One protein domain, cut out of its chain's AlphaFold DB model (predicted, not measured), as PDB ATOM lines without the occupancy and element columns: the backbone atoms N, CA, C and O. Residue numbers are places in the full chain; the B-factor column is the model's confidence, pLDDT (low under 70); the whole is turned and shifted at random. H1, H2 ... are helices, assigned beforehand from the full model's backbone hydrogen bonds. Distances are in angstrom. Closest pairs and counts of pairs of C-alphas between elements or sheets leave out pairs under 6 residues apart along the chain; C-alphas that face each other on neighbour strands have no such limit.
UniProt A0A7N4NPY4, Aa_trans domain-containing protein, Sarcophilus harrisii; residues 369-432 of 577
ATOM      1  N   SER A 369     -20.926  17.642 -50.188       43.56
ATOM      2  CA  SER A 369     -20.660  19.054 -50.419       43.56
ATOM      3  C   SER A 369     -21.998  19.783 -50.331       43.56
ATOM      4  O   SER A 369     -22.586  20.112 -51.347       43.56
ATOM      5  N   HIS A 370     -22.524  19.968 -49.114       42.69
ATOM      6  CA  HIS A 370     -23.798  20.629 -48.859       42.69
ATOM      7  C   HIS A 370     -23.748  22.019 -49.493       42.69
ATOM      8  O   HIS A 370     -23.172  22.945 -48.911       42.69
ATOM      9  N   PRO A 371     -24.379  22.223 -50.658       45.47
ATOM     10  CA  PRO A 371     -24.300  23.507 -51.327       45.47
ATOM     11  C   PRO A 371     -25.217  24.529 -50.612       45.47
ATOM     12  O   PRO A 371     -25.215  25.714 -50.934       45.47
ATOM     13  N   GLY A 372     -25.937  24.091 -49.566       40.69
ATOM     14  CA  GLY A 372     -26.719  24.911 -48.643       40.69
ATOM     15  C   GLY A 372     -25.918  25.684 -47.583       40.69
ATOM     16  O   GLY A 372     -26.456  26.636 -47.026       40.69
ATOM     17  N   LEU A 373     -24.648  25.349 -47.311       43.09
ATOM     18  CA  LEU A 373     -23.870  26.007 -46.238       43.09
ATOM     19  C   LEU A 373     -23.354  27.411 -46.605       43.09
ATOM     20  O   LEU A 373     -22.902  28.148 -45.733       43.09
ATOM     21  N   PHE A 374     -23.451  27.808 -47.878       51.28
ATOM     22  CA  PHE A 374     -22.953  29.097 -48.378       51.28
ATOM     23  C   PHE A 374     -24.033  29.935 -49.081       51.28
ATOM     24  O   PHE A 374     -23.738  30.748 -49.958       51.28
ATOM     25  N   VAL A 375     -25.306  29.773 -48.706       57.16
ATOM     26  CA  VAL A 375     -26.415  30.541 -49.297       57.16
ATOM     27  C   VAL A 375     -26.565  31.895 -48.595       57.16
ATOM     28  O   VAL A 375     -27.488  32.127 -47.824       57.16
ATOM     29  N   CYS A 376     -25.660  32.831 -48.886       66.19
ATOM     30  CA  CYS A 376     -25.749  34.226 -48.408       66.19
ATOM     31  C   CYS A 376     -26.356  35.181 -49.456       66.19
ATOM     32  O   CYS A 376     -26.535  36.376 -49.220       66.19
ATOM     33  N   HIS A 377     -26.680  34.659 -50.642       66.56
ATOM     34  CA  HIS A 377     -27.203  35.419 -51.777       66.56
ATOM     35  C   HIS A 377     -28.456  36.269 -51.496       66.56
ATOM     36  O   HIS A 377     -28.499  37.389 -52.004       66.56
ATOM     37  N   PRO A 378     -29.466  35.829 -50.713       66.69
ATOM     38  CA  PRO A 378     -30.652  36.659 -50.481       66.69
ATOM     39  C   PRO A 378     -30.376  37.903 -49.618       66.69
ATOM     40  O   PRO A 378     -31.118  38.882 -49.703       66.69
ATOM     41  N   GLU A 379     -29.298  37.910 -48.831       69.94
ATOM     42  CA  GLU A 379     -28.972  39.003 -47.902       69.94
ATOM     43  C   GLU A 379     -28.017  40.046 -48.503       69.94
ATOM     44  O   GLU A 379     -27.924  41.173 -48.013       69.94
ATOM     45  N   VAL A 380     -27.356  39.720 -49.618       69.62
ATOM     46  CA  VAL A 380     -26.345  40.590 -50.240       69.62
ATOM     47  C   VAL A 380     -26.918  41.930 -50.717       69.62
ATOM     48  O   VAL A 380     -26.241  42.955 -50.644       69.62
ATOM     49  N   LEU A 381     -28.170  41.937 -51.189       62.34
ATOM     50  CA  LEU A 381     -28.848  43.119 -51.728       62.34
ATOM     51  C   LEU A 381     -29.189  44.140 -50.624       62.34
ATOM     52  O   LEU A 381     -28.781  45.294 -50.765       62.34
ATOM     53  N   PRO A 382     -29.846  43.750 -49.508       65.31
ATOM     54  CA  PRO A 382     -30.015  44.620 -48.344       65.31
ATOM     55  C   PRO A 382     -28.696  45.162 -47.779       65.31
ATOM     56  O   PRO A 382     -28.599  46.349 -47.470       65.31
ATOM     57  N   ILE A 383     -27.663  44.317 -47.686       74.06
ATOM     58  CA  ILE A 383     -26.342  44.723 -47.181       74.06
ATOM     59  C   ILE A 383     -25.723  45.781 -48.100       74.06
ATOM     60  O   ILE A 383     -25.211  46.796 -47.630       74.06
ATOM     61  N   TYR A 384     -25.811  45.587 -49.417       65.00
ATOM     62  CA  TYR A 384     -25.281  46.537 -50.390       65.00
ATOM     63  C   TYR A 384     -25.954  47.913 -50.299       65.00
ATOM     64  O   TYR A 384     -25.276  48.933 -50.423       65.00
ATOM     65  N   THR A 385     -27.268  47.952 -50.063       70.31
ATOM     66  CA  THR A 385     -28.020  49.211 -49.943       70.31
ATOM     67  C   THR A 385     -27.732  49.972 -48.651       70.31
ATOM     68  O   THR A 385     -27.825  51.195 -48.641       70.31
ATOM     69  N   GLU A 386     -27.337  49.267 -47.592       74.25
ATOM     70  CA  GLU A 386     -26.999  49.858 -46.293       74.25
ATOM     71  C   GLU A 386     -25.534  50.343 -46.234       74.25
ATOM     72  O   GLU A 386     -25.137  51.112 -45.355       74.25
ATOM     73  N   LEU A 387     -24.691  49.918 -47.184       73.56
ATOM     74  CA  LEU A 387     -23.268  50.245 -47.192       73.56
ATOM     75  C   LEU A 387     -23.015  51.730 -47.492       73.56
ATOM     76  O   LEU A 387     -23.333  52.265 -48.557       73.56
ATOM     77  N   ARG A 388     -22.302  52.401 -46.581       61.06
ATOM     78  CA  ARG A 388     -21.897  53.800 -46.748       61.06
ATOM     79  C   ARG A 388     -20.901  53.947 -47.910       61.06
ATOM     80  O   ARG A 388     -19.733  53.578 -47.789       61.06
ATOM     81  N   ARG A 389     -21.352  54.571 -49.009       68.38
ATOM     82  CA  ARG A 389     -20.639  54.730 -50.302       68.38
ATOM     83  C   ARG A 389     -20.382  53.379 -50.998       68.38
ATOM     84  O   ARG A 389     -19.253  52.871 -50.948       68.38
ATOM     85  N   PRO A 390     -21.402  52.806 -51.664       72.75
ATOM     86  CA  PRO A 390     -21.285  51.509 -52.313       72.75
ATOM     87  C   PRO A 390     -20.293  51.576 -53.484       72.75
ATOM     88  O   PRO A 390     -20.392  52.413 -54.375       72.75
ATOM     89  N   SER A 391     -19.295  50.692 -53.469       80.88
ATOM     90  CA  SER A 391     -18.350  50.496 -54.576       80.88
ATOM     91  C   SER A 391     -18.020  49.011 -54.697       80.88
ATOM     92  O   SER A 391     -17.939  48.315 -53.684       80.88
ATOM     93  N   GLN A 392     -17.807  48.522 -55.923       77.88
ATOM     94  CA  GLN A 392     -17.589  47.092 -56.187       77.88
ATOM     95  C   GLN A 392     -16.400  46.519 -55.398       77.88
ATOM     96  O   GLN A 392     -16.521  45.476 -54.765       77.88
ATOM     97  N   ARG A 393     -15.275  47.246 -55.353       78.81
ATOM     98  CA  ARG A 393     -14.060  46.807 -54.640       78.81
ATOM     99  C   ARG A 393     -14.277  46.650 -53.134       78.81
ATOM    100  O   ARG A 393     -13.743  45.723 -52.537       78.81
ATOM    101  N   ARG A 394     -15.058  47.543 -52.518       77.88
ATOM    102  CA  ARG A 394     -15.357  47.474 -51.078       77.88
ATOM    103  C   ARG A 394     -16.341  46.358 -50.767       77.88
ATOM    104  O   ARG A 394     -16.118  45.631 -49.811       77.88
ATOM    105  N   MET A 395     -17.368  46.187 -51.598       78.25
ATOM    106  CA  MET A 395     -18.314  45.083 -51.437       78.25
ATOM    107  C   MET A 395     -17.607  43.728 -51.548       78.25
ATOM    108  O   MET A 395     -17.848  42.848 -50.733       78.25
ATOM    109  N   GLN A 396     -16.674  43.583 -52.494       80.00
ATOM    110  CA  GLN A 396     -15.908  42.347 -52.647       80.00
ATOM    111  C   GLN A 396     -14.935  42.102 -51.485       80.00
ATOM    112  O   GLN A 396     -14.794  40.968 -51.046       80.00
ATOM    113  N   ALA A 397     -14.316  43.148 -50.930       80.56
ATOM    114  CA  ALA A 397     -13.492  43.011 -49.726       80.56
ATOM    115  C   ALA A 397     -14.318  42.566 -48.505       80.56
ATOM    116  O   ALA A 397     -13.899  41.669 -47.778       80.56
ATOM    117  N   VAL A 398     -15.507  43.150 -48.305       82.44
ATOM    118  CA  VAL A 398     -16.433  42.761 -47.224       82.44
ATOM    119  C   VAL A 398     -16.933  41.331 -47.424       82.44
ATOM    120  O   VAL A 398     -16.945  40.552 -46.472       82.44
ATOM    121  N   ALA A 399     -17.285  40.955 -48.655       82.38
ATOM    122  CA  ALA A 399     -17.700  39.597 -48.986       82.38
ATOM    123  C   ALA A 399     -16.579  38.584 -48.709       82.38
ATOM    124  O   ALA A 399     -16.813  37.602 -48.014       82.38
ATOM    125  N   ASN A 400     -15.351  38.852 -49.163       81.69
ATOM    126  CA  ASN A 400     -14.208  37.966 -48.936       81.69
ATOM    127  C   ASN A 400     -13.876  37.822 -47.444       81.69
ATOM    128  O   ASN A 400     -13.616  36.713 -46.986       81.69
ATOM    129  N   MET A 401     -13.922  38.918 -46.675       86.19
ATOM    130  CA  MET A 401     -13.729  38.871 -45.222       86.19
ATOM    131  C   MET A 401     -14.821  38.033 -44.542       86.19
ATOM    132  O   MET A 401     -14.515  37.217 -43.677       86.19
ATOM    133  N   SER A 402     -16.079  38.196 -44.960       83.25
ATOM    134  CA  SER A 402     -17.216  37.460 -44.393       83.25
ATOM    135  C   SER A 402     -17.130  35.966 -44.708       83.25
ATOM    136  O   SER A 402     -17.295  35.142 -43.816       83.25
ATOM    137  N   ILE A 403     -16.807  35.608 -45.954       83.44
ATOM    138  CA  ILE A 403     -16.627  34.212 -46.378       83.44
ATOM    139  C   ILE A 403     -15.445  33.575 -45.642       83.44
ATOM    140  O   ILE A 403     -15.578  32.460 -45.145       83.44
ATOM    141  N   GLY A 404     -14.321  34.286 -45.510       81.06
ATOM    142  CA  GLY A 404     -13.165  33.804 -44.751       81.06
ATOM    143  C   GLY A 404     -13.487  33.559 -43.274       81.06
ATOM    144  O   GLY A 404     -13.117  32.522 -42.726       81.06
ATOM    145  N   ALA A 405     -14.233  34.467 -42.640       84.12
ATOM    146  CA  ALA A 405     -14.673  34.308 -41.256       84.12
ATOM    147  C   ALA A 405     -15.652  33.132 -41.083       84.12
ATOM    148  O   ALA A 405     -15.496  32.347 -40.149       84.12
ATOM    149  N   MET A 406     -16.622  32.973 -41.994       83.88
ATOM    150  CA  MET A 406     -17.549  31.833 -41.989       83.88
ATOM    151  C   MET A 406     -16.811  30.505 -42.172       83.88
ATOM    152  O   MET A 406     -17.066  29.561 -41.430       83.88
ATOM    153  N   PHE A 407     -15.851  30.445 -43.099       82.06
ATOM    154  CA  PHE A 407     -15.036  29.252 -43.323       82.06
ATOM    155  C   PHE A 407     -14.236  28.863 -42.076       82.06
ATOM    156  O   PHE A 407     -14.230  27.697 -41.695       82.06
ATOM    157  N   LEU A 408     -13.614  29.833 -41.398       87.38
ATOM    158  CA  LEU A 408     -12.882  29.576 -40.159       87.38
ATOM    159  C   LEU A 408     -13.811  29.064 -39.049       87.38
ATOM    160  O   LEU A 408     -13.499  28.071 -38.399       87.38
ATOM    161  N   MET A 409     -14.957  29.714 -38.840       85.50
ATOM    162  CA  MET A 409     -15.907  29.325 -37.791       85.50
ATOM    163  C   MET A 409     -16.500  27.933 -38.035       85.50
ATOM    164  O   MET A 409     -16.516  27.102 -37.124       85.50
ATOM    165  N   TYR A 410     -16.950  27.647 -39.258       83.44
ATOM    166  CA  TYR A 410     -17.468  26.326 -39.609       83.44
ATOM    167  C   TYR A 410     -16.375  25.260 -39.610       83.44
ATOM    168  O   TYR A 410     -16.621  24.163 -39.122       83.44
ATOM    169  N   GLY A 411     -15.162  25.585 -40.062       82.06
ATOM    170  CA  GLY A 411     -14.017  24.676 -40.030       82.06
ATOM    171  C   GLY A 411     -13.634  24.269 -38.608       82.06
ATOM    172  O   GLY A 411     -13.501  23.079 -38.325       82.06
ATOM    173  N   LEU A 412     -13.530  25.231 -37.686       85.00
ATOM    174  CA  LEU A 412     -13.258  24.947 -36.273       85.00
ATOM    175  C   LEU A 412     -14.387  24.118 -35.650       85.00
ATOM    176  O   LEU A 412     -14.118  23.112 -35.000       85.00
ATOM    177  N   THR A 413     -15.645  24.491 -35.899       84.31
ATOM    178  CA  THR A 413     -16.811  23.773 -35.358       84.31
ATOM    179  C   THR A 413     -16.882  22.335 -35.876       84.31
ATOM    180  O   THR A 413     -17.103  21.421 -35.090       84.31
ATOM    181  N   ALA A 414     -16.645  22.113 -37.171       81.81
ATOM    182  CA  ALA A 414     -16.624  20.778 -37.766       81.81
ATOM    183  C   ALA A 414     -15.466  19.929 -37.223       81.81
ATOM    184  O   ALA A 414     -15.661  18.761 -36.897       81.81
ATOM    185  N   THR A 415     -14.280  20.528 -37.066       82.50
ATOM    186  CA  THR A 415     -13.092  19.837 -36.546       82.50
ATOM    187  C   THR A 415     -13.298  19.411 -35.092       82.50
ATOM    188  O   THR A 415     -13.165  18.233 -34.775       82.50
ATOM    189  N   PHE A 416     -13.687  20.334 -34.206       81.50
ATOM    190  CA  PHE A 416     -13.939  20.006 -32.799       81.50
ATOM    191  C   PHE A 416     -15.170  19.109 -32.610       81.50
ATOM    192  O   PHE A 416     -15.149  18.221 -31.760       81.50
ATOM    193  N   GLY A 417     -16.214  19.292 -33.425       78.38
ATOM    194  CA  GLY A 417     -17.396  18.431 -33.419       78.38
ATOM    195  C   GLY A 417     -17.054  16.977 -33.749       78.38
ATOM    196  O   GLY A 417     -17.446  16.071 -33.018       78.38
ATOM    197  N   TYR A 418     -16.239  16.749 -34.783       79.12
ATOM    198  CA  TYR A 418     -15.788  15.407 -35.158       79.12
ATOM    199  C   TYR A 418     -14.834  14.787 -34.124       79.12
ATOM    200  O   TYR A 418     -15.007  13.633 -33.728       79.12
ATOM    201  N   LEU A 419     -13.865  15.569 -33.627       79.25
ATOM    202  CA  LEU A 419     -12.908  15.125 -32.605       79.25
ATOM    203  C   LEU A 419     -13.571  14.759 -31.267       79.25
ATOM    204  O   LEU A 419     -12.937  14.127 -30.434       79.25
ATOM    205  N   THR A 420     -14.827  15.138 -31.020       74.81
ATOM    206  CA  THR A 420     -15.484  14.807 -29.746       74.81
ATOM    207  C   THR A 420     -16.020  13.368 -29.704       74.81
ATOM    208  O   THR A 420     -16.015  12.757 -28.639       74.81
ATOM    209  N   PHE A 421     -16.427  12.793 -30.842       67.06
ATOM    210  CA  PHE A 421     -17.057  11.461 -30.900       67.06
ATOM    211  C   PHE A 421     -16.283  10.425 -31.731       67.06
ATOM    212  O   PHE A 421     -16.716   9.274 -31.785       67.06
ATOM    213  N   PHE A 422     -15.163  10.816 -32.369       66.44
ATOM    214  CA  PHE A 422     -14.188   9.942 -33.053       66.44
ATOM    215  C   PHE A 422     -14.810   8.676 -33.691       66.44
ATOM    216  O   PHE A 422     -14.461   7.549 -33.345       66.44
ATOM    217  N   GLY A 423     -15.759   8.864 -34.616       65.69
ATOM    218  CA  GLY A 423     -16.341   7.780 -35.424       65.69
ATOM    219  C   GLY A 423     -17.787   7.376 -35.103       65.69
ATOM    220  O   GLY A 423     -18.401   6.723 -35.937       65.69
ATOM    221  N   HIS A 424     -18.376   7.811 -33.984       63.09
ATOM    222  CA  HIS A 424     -19.804   7.591 -33.670       63.09
ATOM    223  C   HIS A 424     -20.610   8.898 -33.779       63.09
ATOM    224  O   HIS A 424     -21.207   9.361 -32.810       63.09
ATOM    225  N   VAL A 425     -20.568   9.549 -34.946       61.81
ATOM    226  CA  VAL A 425     -21.238  10.844 -35.168       61.81
ATOM    227  C   VAL A 425     -22.607  10.618 -35.804       61.81
ATOM    228  O   VAL A 425     -22.706  10.212 -36.959       61.81
ATOM    229  N   GLU A 426     -23.670  10.914 -35.063       61.59
ATOM    230  CA  GLU A 426     -25.030  10.941 -35.601       61.59
ATOM    231  C   GLU A 426     -25.312  12.274 -36.323       61.59
ATOM    232  O   GLU A 426     -24.685  13.296 -36.030       61.59
ATOM    233  N   ALA A 427     -26.249  12.296 -37.282       58.25
ATOM    234  CA  ALA A 427     -26.480  13.490 -38.115       58.25
ATOM    235  C   ALA A 427     -26.956  14.720 -37.325       58.25
ATOM    236  O   ALA A 427     -26.792  15.848 -37.786       58.25
ATOM    237  N   GLU A 428     -27.512  14.513 -36.132       62.88
ATOM    238  CA  GLU A 428     -27.694  15.567 -35.142       62.88
ATOM    239  C   GLU A 428     -26.729  15.332 -33.977       62.88
ATOM    240  O   GLU A 428     -27.040  14.612 -33.030       62.88
ATOM    241  N   MET A 429     -25.571  16.003 -34.004       63.09
ATOM    242  CA  MET A 429     -24.592  15.947 -32.904       63.09
ATOM    243  C   MET A 429     -25.208  16.298 -31.540       63.09
ATOM    244  O   MET A 429     -24.728  15.839 -30.509       63.09
ATOM    245  N   LEU A 430     -26.286  17.090 -31.519       64.31
ATOM    246  CA  LEU A 430     -26.967  17.492 -30.289       64.31
ATOM    247  C   LEU A 430     -27.727  16.341 -29.606       64.31
ATOM    248  O   LEU A 430     -28.017  16.449 -28.419       64.31
ATOM    249  N   HIS A 431     -28.054  15.266 -30.332       61.84
ATOM    250  CA  HIS A 431     -28.753  14.102 -29.782       61.84
ATOM    251  C   HIS A 431     -27.814  13.149 -29.024       61.84
ATOM    252  O   HIS A 431     -28.253  12.433 -28.130       61.84
ATOM    253  N   MET A 432     -26.515  13.184 -29.340       61.44
ATOM    254  CA  MET A 432     -25.496  12.309 -28.746       61.44
ATOM    255  C   MET A 432     -25.020  12.749 -27.360       61.44
ATOM    256  O   MET A 432     -24.367  11.982 -26.655       61.44
TER     257      MET A 432
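Overview. This is residues 369 to 432 of the 577 residues of the protein "Aa_trans domain-containing protein" of Sarcophilus harrisii (UniProt A0A7N4NPY4). One long helix, H3, makes the length of a rod, and the stretch before it, with the short helices H1 and H2, runs beside it in the opposite direction. After H3 the printed part folds back in a tail, residues 422 to 432, with no named helix. The 64 printed residues, with helices H1, H2, H3 in that order and no named strand, are all helix in class, and only just extended, close to loose: radius of gyration of the C-alphas 16.4 A, spans 50 by 18 by 18 A.

Along the chain. H1 is residues 371 to 374, from C-alpha 371 at (-24.300, 23.507, -51.327). H2 is residues 380 to 386. H3, residues 392 to 421, is 43.7 A long and ends at C-alpha 421 at (-17.057, 11.461, -30.900).

Arrangement. H1 and H3 are near each other, with 6 pairs of C-alphas within 10 A. H2 and H3 are close but not clearly touching, the closest C-alphas, of Tyr 384 and Met 395, 7.2 A apart; they run opposite ways at a steep tilt of 54 degrees. H1 and H2 are apart. Every O i to N i+4 pair is within hydrogen-bond range in H2, and 25 of 26 in H3; H1 is too short for one.

Size, cuts and confidence. The C-alphas farthest apart, of Arg 389 and His 424, are 50.0 A apart. The printed part has no cut, and both links are tight. Mean pLDDT of the printed part is 71.2; residues 369 to 382, 384, 388 to 389 and 421 to 432 are under 70.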